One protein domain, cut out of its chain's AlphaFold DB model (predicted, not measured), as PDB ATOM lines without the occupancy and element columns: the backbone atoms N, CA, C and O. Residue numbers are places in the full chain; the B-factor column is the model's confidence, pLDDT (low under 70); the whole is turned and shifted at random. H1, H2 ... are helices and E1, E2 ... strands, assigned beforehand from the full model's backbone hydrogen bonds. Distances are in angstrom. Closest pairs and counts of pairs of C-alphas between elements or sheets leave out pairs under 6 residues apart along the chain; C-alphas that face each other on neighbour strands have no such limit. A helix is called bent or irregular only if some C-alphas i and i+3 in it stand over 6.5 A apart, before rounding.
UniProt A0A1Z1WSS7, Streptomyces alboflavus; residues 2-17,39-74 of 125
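What this domain is: This is residues 2 to 17 and 39 to 74 of the 125 residues of a protein of Streptomyces alboflavus (UniProt A0A1Z1WSS7). A two-stranded hairpin, E1 and E2, makes a long narrow slab, with one helix, H1, lying across it near its turn and a second helix, H2, set off beyond its other end. The very short helix H3 leads from H2 into E1; H1 and H2 stand at opposite ends of the model and are apart, and residues 68 to 74 run on from E2 as a tail on the H2 side. The printed part has 52 residues with three named helices and two named strands, in the order H1, H2, H3, E1, E2; the sheet has the order E1 - E2 and is antiparallel, and the class is mixed, helices and strands. The whole is loose, with a radius of gyration of the C-alphas of 13.3 A, and elongated, with spans of 36 by 22 by 19 A.

How they stand to each other: From the first residue on, the first element is H1, residues 3 to 14, which touches no helix. Its residues 5 to 13 come within 10 A, C-alpha to C-alpha, of the sheet made by E1, residues 54 to 59, and E2, residues 62 to 67. The closest C-alphas of H1 and E2 are those of Gln 6 and Gly 63, 6.3 A apart, one of 3 pairs within 8 A. Between H1 and E1 there is 1 pair within 8 A, the C-alphas of Trp 9 and Phe 56, 6.6 A apart. After the cut comes H2, residues 39 to 48, which is apart from H1, E1 and E2. H2 is close to but not clearly touching H3, residues 50 to 53; their closest C-alphas are those of Trp 46 and Leu 52, 5.9 A apart. H1 and H3 are apart. H3 comes nearest to E2 at the C-alphas of Arg 53 and Val 67, 5.7 A apart. E1 and E2 form a hairpin of antiparallel neighbour strands, with 147 degrees between their directions. The C-alphas of Thr 54 and Val 67 face each other at 4.4 A, and those of Val 59 and His 62 at 5.3 A. Within hydrogen-bond range across this pair are N 57 and O 64 at 3.0 A and N 66 and O 55 at 2.8 A. In H1 every O i to N i+4 pair is within hydrogen-bond range; in H2 it is 3 of 6, beside 5 of 7 O i to N i+3 pairs, and H3 is too short for an O i to N i+4 pair.

Where its parts are: H1 has 12 residues and begins at C-alpha 3 (59.278, -13.206, 34.695); it measures 16.5 A from first to last C-alpha. H2, Ala 39 to Arg 48, begins at C-alpha 39 (37.038, 9.111, 43.512) and measures 14.5 A. It is irregular, but only just: C-alphas 41 and 44 are 6.8 A apart. H3, Glu 50 to Arg 53, has 4 residues. E1, Thr 54 to Val 59, measures 15.4 A. E2, His 62 to Val 67, measures 16.0 A and ends at C-alpha 67 (44.892, -9.318, 43.878).

The domain as a whole: The two C-alphas farthest apart are those of Pro 41 and Asp 60, 38.6 A apart, and C-alphas 2 and 74 are 28.9 A apart. Residues 18 to 38 are not printed, and C-alphas 17 and 39 stand 28.0 A apart across this cut, which falls in the link from H1 to H2. Of the links that are printed whole, H2 to H3, H3 to E1 and E1 to E2 are tight. The mean pLDDT of the printed part is 81.2, and residues 16 to 17 are under 70.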
ATOM      1  N   SER A   2      54.470 -13.079  35.830       81.00
ATOM      2  CA  SER A   2      55.421 -13.191  34.710       81.00
ATOM      3  C   SER A   2      56.865 -12.922  35.158       81.00
ATOM      4  O   SER A   2      57.094 -12.251  36.164       81.00
ATOM      5  N   TYR A   3      57.851 -13.389  34.384       81.38
ATOM      6  CA  TYR A   3      59.278 -13.206  34.695       81.38
ATOM      7  C   TYR A   3      59.684 -11.724  34.807       81.38
ATOM      8  O   TYR A   3      60.428 -11.341  35.710       81.38
ATOM      9  N   ALA A   4      59.145 -10.867  33.936       81.56
ATOM     10  CA  ALA A   4      59.394  -9.426  33.984       81.56
ATOM     11  C   ALA A   4      58.864  -8.788  35.283       81.56
ATOM     12  O   ALA A   4      59.553  -7.974  35.893       81.56
ATOM     13  N   GLN A   5      57.675  -9.198  35.739       82.12
ATOM     14  CA  GLN A   5      57.087  -8.723  36.998       82.12
ATOM     15  C   GLN A   5      57.875  -9.213  38.217       82.12
ATOM     16  O   GLN A   5      58.098  -8.440  39.140       82.12
ATOM     17  N   GLN A   6      58.363 -10.456  38.196       82.19
ATOM     18  CA  GLN A   6      59.195 -11.000  39.272       82.19
ATOM     19  C   GLN A   6      60.532 -10.265  39.396       82.19
ATOM     20  O   GLN A   6      60.988  -9.983  40.502       82.19
ATOM     21  N   ARG A   7      61.138  -9.902  38.261       84.12
ATOM     22  CA  ARG A   7      62.354  -9.086  38.246       84.12
ATOM     23  C   ARG A   7      62.103  -7.671  38.772       84.12
ATOM     24  O   ARG A   7      62.943  -7.165  39.505       84.12
ATOM     25  N   MET A   8      60.981  -7.037  38.419       77.62
ATOM     26  CA  MET A   8      60.633  -5.715  38.961       77.62
ATOM     27  C   MET A   8      60.357  -5.764  40.466       77.62
ATOM     28  O   MET A   8      60.897  -4.938  41.188       77.62
ATOM     29  N   TRP A   9      59.614  -6.763  40.952       81.75
ATOM     30  CA  TRP A   9      59.401  -6.961  42.390       81.75
ATOM     31  C   TRP A   9      60.725  -7.117  43.152       81.75
ATOM     32  O   TRP A   9      60.933  -6.462  44.167       81.75
ATOM     33  N   PHE A  10      61.657  -7.921  42.630       80.94
ATOM     34  CA  PHE A  10      62.971  -8.094  43.255       80.94
ATOM     35  C   PHE A  10      63.750  -6.770  43.354       80.94
ATOM     36  O   PHE A  10      64.457  -6.539  44.331       80.94
ATOM     37  N   LEU A  11      63.618  -5.887  42.359       78.56
ATOM     38  CA  LEU A  11      64.236  -4.559  42.397       78.56
ATOM     39  C   LEU A  11      63.593  -3.649  43.453       78.56
ATOM     40  O   LEU A  11      64.313  -2.897  44.107       78.56
ATOM     41  N   GLU A  12      62.273  -3.732  43.642       75.44
ATOM     42  CA  GLU A  12      61.561  -2.990  44.693       75.44
ATOM     43  C   GLU A  12      61.952  -3.467  46.098       75.44
ATOM     44  O   GLU A  12      62.154  -2.638  46.983       75.44
ATOM     45  N   GLU A  13      62.148  -4.776  46.280       77.31
ATOM     46  CA  GLU A  13      62.630  -5.359  47.539       77.31
ATOM     47  C   GLU A  13      64.092  -4.978  47.831       77.31
ATOM     48  O   GLU A  13      64.455  -4.658  48.961       77.31
ATOM     49  N   PHE A  14      64.951  -4.971  46.805       78.94
ATOM     50  CA  PHE A  14      66.373  -4.654  46.954       78.94
ATOM     51  C   PHE A  14      66.636  -3.159  47.198       78.94
ATOM     52  O   PHE A  14      67.583  -2.799  47.900       78.94
ATOM     53  N   ALA A  15      65.819  -2.276  46.619       72.19
ATOM     54  CA  ALA A  15      65.987  -0.829  46.714       72.19
ATOM     55  C   ALA A  15      64.668  -0.118  47.081       72.19
ATOM     56  O   ALA A  15      64.155   0.678  46.296       72.19
ATOM     57  N   PRO A  16      64.142  -0.310  48.303       66.31
ATOM     58  CA  PRO A  16      62.827   0.205  48.698       66.31
ATOM     59  C   PRO A  16      62.754   1.740  48.792       66.31
ATOM     60  O   PRO A  16      61.668   2.310  48.811       66.31
ATOM     61  N   ALA A  17      63.901   2.426  48.857       65.06
ATOM     62  CA  ALA A  17      63.988   3.890  48.816       65.06
ATOM     63  C   ALA A  17      64.106   4.457  47.388       65.06
ATOM     64  O   ALA A  17      64.117   5.679  47.207       65.06
ATOM     65  N   ALA A  39      37.244  10.501  43.112       73.69
ATOM     66  CA  ALA A  39      37.038   9.111  43.512       73.69
ATOM     67  C   ALA A  39      35.796   8.451  42.885       73.69
ATOM     68  O   ALA A  39      35.807   7.252  42.603       73.69
ATOM     69  N   ARG A  40      34.725   9.210  42.631       77.06
ATOM     70  CA  ARG A  40      33.443   8.678  42.151       77.06
ATOM     71  C   ARG A  40      33.471   8.212  40.685       77.06
ATOM     72  O   ARG A  40      33.115   7.056  40.461       77.06
ATOM     73  N   PRO A  41      33.894   9.026  39.692       80.75
ATOM     74  CA  PRO A  41      34.046   8.562  38.304       80.75
ATOM     75  C   PRO A  41      35.155   7.515  38.147       80.75
ATOM     76  O   PRO A  41      35.116   6.682  37.247       80.75
ATOM     77  N   CYS A  42      36.118   7.538  39.058       81.31
ATOM     78  CA  CYS A  42      37.230   6.615  39.151       81.31
ATOM     79  C   CYS A  42      36.810   5.201  39.591       81.31
ATOM     80  O   CYS A  42      37.233   4.217  38.986       81.31
ATOM     81  N   ALA A  43      35.940   5.069  40.597       83.50
ATOM     82  CA  ALA A  43      35.595   3.788  41.226       83.50
ATOM     83  C   ALA A  43      35.245   2.619  40.267       83.50
ATOM     84  O   ALA A  43      35.691   1.498  40.528       83.50
ATOM     85  N   PRO A  44      34.503   2.809  39.155       87.12
ATOM     86  CA  PRO A  44      34.242   1.735  38.194       87.12
ATOM     87  C   PRO A  44      35.511   1.146  37.561       87.12
ATOM     88  O   PRO A  44      35.551  -0.052  37.288       87.12
ATOM     89  N   TRP A  45      36.557   1.954  37.354       87.19
ATOM     90  CA  TRP A  45      37.815   1.496  36.756       87.19
ATOM     91  C   TRP A  45      38.569   0.565  37.710       87.19
ATOM     92  O   TRP A  45      38.965  -0.525  37.303       87.19
ATOM     93  N   TRP A  46      38.678   0.927  38.995       85.19
ATOM     94  CA  TRP A  46      39.271   0.051  40.017       85.19
ATOM     95  C   TRP A  46      38.503  -1.263  40.172       85.19
ATOM     96  O   TRP A  46      39.111  -2.312  40.361       85.19
ATOM     97  N   LYS A  47      37.168  -1.224  40.067       86.31
ATOM     98  CA  LYS A  47      36.341  -2.436  40.142       86.31
ATOM     99  C   LYS A  47      36.550  -3.365  38.945       86.31
ATOM    100  O   LYS A  47      36.522  -4.578  39.120       86.31
ATOM    101  N   ARG A  48      36.741  -2.810  37.743       87.81
ATOM    102  CA  ARG A  48      36.878  -3.580  36.495       87.81
ATOM    103  C   ARG A  48      38.284  -4.144  36.284       87.81
ATOM    104  O   ARG A  48      38.414  -5.224  35.717       87.81
ATOM    105  N   HIS A  49      39.328  -3.416  36.680       90.62
ATOM    106  CA  HIS A  49      40.705  -3.747  36.311       90.62
ATOM    107  C   HIS A  49      41.483  -4.387  37.460       90.62
ATOM    108  O   HIS A  49      41.912  -3.714  38.392       90.62
ATOM    109  N   GLU A  50      41.751  -5.689  37.340       87.38
ATOM    110  CA  GLU A  50      42.531  -6.458  38.322       87.38
ATOM    111  C   GLU A  50      43.956  -5.940  38.514       87.38
ATOM    112  O   GLU A  50      44.475  -5.920  39.632       87.38
ATOM    113  N   SER A  51      44.564  -5.434  37.443       86.06
ATOM    114  CA  SER A  51      45.908  -4.862  37.484       86.06
ATOM    115  C   SER A  51      46.010  -3.652  38.420       86.06
ATOM    116  O   SER A  51      47.033  -3.485  39.069       86.06
ATOM    117  N   LEU A  52      44.952  -2.836  38.547       84.19
ATOM    118  CA  LEU A  52      44.936  -1.655  39.432       84.19
ATOM    119  C   LEU A  52      44.760  -2.010  40.916       84.19
ATOM    120  O   LEU A  52      44.969  -1.165  41.783       84.19
ATOM    121  N   ARG A  53      44.353  -3.248  41.203       86.44
ATOM    122  CA  ARG A  53      44.125  -3.794  42.550       86.44
ATOM    123  C   ARG A  53      45.136  -4.890  42.898       86.44
ATOM    124  O   ARG A  53      44.907  -5.671  43.814       86.44
ATOM    125  N   THR A  54      46.242  -4.965  42.161       85.69
ATOM    126  CA  THR A  54      47.317  -5.929  42.389       85.69
ATOM    127  C   THR A  54      48.441  -5.288  43.204       85.69
ATOM    128  O   THR A  54      48.940  -4.231  42.828       85.69
ATOM    129  N   THR A  55      48.880  -5.950  44.274       82.06
ATOM    130  CA  THR A  55      50.145  -5.655  44.970       82.06
ATOM    131  C   THR A  55      51.096  -6.840  44.853       82.06
ATOM    132  O   THR A  55      50.662  -7.974  44.645       82.06
ATOM    133  N   PHE A  56      52.391  -6.586  45.011       81.94
ATOM    134  CA  PHE A  56      53.405  -7.632  45.098       81.94
ATOM    135  C   PHE A  56      53.913  -7.718  46.537       81.94
ATOM    136  O   PHE A  56      54.170  -6.690  47.155       81.94
ATOM    137  N   ASP A  57      54.000  -8.934  47.063       80.81
ATOM    138  CA  ASP A  57      54.447  -9.223  48.429       80.81
ATOM    139  C   ASP A  57      55.499 -10.341  48.411       80.81
ATOM    140  O   ASP A  57      55.698 -10.987  47.380       80.81
ATOM    141  N   ALA A  58      56.170 -10.574  49.533       81.06
ATOM    142  CA  ALA A  58      57.160 -11.628  49.711       81.06
ATOM    143  C   ALA A  58      56.607 -12.725  50.632       81.06
ATOM    144  O   ALA A  58      56.311 -12.468  51.796       81.06
ATOM    145  N   VAL A  59      56.518 -13.966  50.149       78.81
ATOM    146  CA  VAL A  59      56.240 -15.136  51.002       78.81
ATOM    147  C   VAL A  59      57.400 -16.107  50.849       78.81
ATOM    148  O   VAL A  59      57.722 -16.513  49.735       78.81
ATOM    149  N   ASP A  60      58.075 -16.416  51.957       80.31
ATOM    150  CA  ASP A  60      59.247 -17.302  51.995       80.31
ATOM    151  C   ASP A  60      60.363 -16.904  51.005       80.31
ATOM    152  O   ASP A  60      61.035 -17.746  50.415       80.31
ATOM    153  N   GLY A  61      60.555 -15.598  50.785       79.38
ATOM    154  CA  GLY A  61      61.556 -15.070  49.845       79.38
ATOM    155  C   GLY A  61      61.143 -15.126  48.370       79.38
ATOM    156  O   GLY A  61      61.920 -14.739  47.496       79.38
ATOM    157  N   HIS A  62      59.916 -15.559  48.077       77.69
ATOM    158  CA  HIS A  62      59.353 -15.575  46.736       77.69
ATOM    159  C   HIS A  62      58.327 -14.454  46.562       77.69
ATOM    160  O   HIS A  62      57.395 -14.310  47.351       77.69
ATOM    161  N   GLY A  63      58.481 -13.678  45.487       80.94
ATOM    162  CA  GLY A  63      57.508 -12.664  45.107       80.94
ATOM    163  C   GLY A  63      56.169 -13.302  44.744       80.94
ATOM    164  O   GLY A  63      56.091 -14.121  43.824       80.94
ATOM    165  N   VAL A  64      55.110 -12.909  45.441       84.00
ATOM    166  CA  VAL A  64      53.734 -13.325  45.173       84.00
ATOM    167  C   VAL A  64      52.909 -12.134  44.707       84.00
ATOM    168  O   VAL A  64      53.059 -11.009  45.178       84.00
ATOM    169  N   GLN A  65      52.023 -12.384  43.747       87.06
ATOM    170  CA  GLN A  65      51.087 -11.388  43.247       87.06
ATOM    171  C   GLN A  65      49.766 -11.536  44.003       87.06
ATOM    172  O   GLN A  65      49.099 -12.564  43.884       87.06
ATOM    173  N   VAL A  66      49.375 -10.507  44.749       87.12
ATOM    174  CA  VAL A  66      48.140 -10.486  45.538       87.12
ATOM    175  C   VAL A  66      47.139  -9.560  44.864       87.12
ATOM    176  O   VAL A  66      47.402  -8.373  44.679       87.12
ATOM    177  N   VAL A  67      45.979 -10.096  44.486       88.56
ATOM    178  CA  VAL A  67      44.892  -9.318  43.878       88.56
ATOM    179  C   VAL A  67      43.838  -9.016  44.944       88.56
ATOM    180  O   VAL A  67      43.131  -9.911  45.403       88.56
ATOM    181  N   HIS A  68      43.712  -7.748  45.331       86.31
ATOM    182  CA  HIS A  68      42.781  -7.293  46.372       86.31
ATOM    183  C   HIS A  68      41.351  -7.230  45.853       86.31
ATOM    184  O   HIS A  68      41.164  -6.773  44.726       86.31
ATOM    185  N   PRO A  69      40.325  -7.619  46.634       86.94
ATOM    186  CA  PRO A  69      38.928  -7.520  46.213       86.94
ATOM    187  C   PRO A  69      38.552  -6.077  45.825       86.94
ATOM    188  O   PRO A  69      39.170  -5.123  46.302       86.94
ATOM    189  N   PRO A  70      37.540  -5.886  44.962       85.56
ATOM    190  CA  PRO A  70      37.081  -4.552  44.593       85.56
ATOM    191  C   PRO A  70      36.623  -3.777  45.839       85.56
ATOM    192  O   PRO A  70      35.654  -4.156  46.492       85.56
ATOM    193  N   GLY A  71      37.315  -2.680  46.150       78.56
ATOM    194  CA  GLY A  71      37.074  -1.852  47.332       78.56
ATOM    195  C   GLY A  71      37.043  -0.360  47.009       78.56
ATOM    196  O   GLY A  71      37.377   0.064  45.901       78.56
ATOM    197  N   ALA A  72      36.612   0.446  47.980       72.50
ATOM    198  CA  ALA A  72      36.711   1.897  47.877       72.50
ATOM    199  C   ALA A  72      38.173   2.324  48.059       72.50
ATOM    200  O   ALA A  72      38.817   1.938  49.033       72.50
ATOM    201  N   VAL A  73      38.686   3.129  47.130       74.38
ATOM    202  CA  VAL A  73      40.021   3.725  47.231       74.38
ATOM    203  C   VAL A  73      39.867   5.161  47.711       74.38
ATOM    204  O   VAL A  73      39.156   5.954  47.092       74.38
ATOM    205  N   ALA A  74      40.522   5.490  48.822       73.94
ATOM    206  CA  ALA A  74      40.595   6.859  49.305       73.94
ATOM    207  C   ALA A  74      41.533   7.659  48.392       73.94
ATOM    208  O   ALA A  74      42.725   7.365  48.310       73.94
TER     209      ALA A  74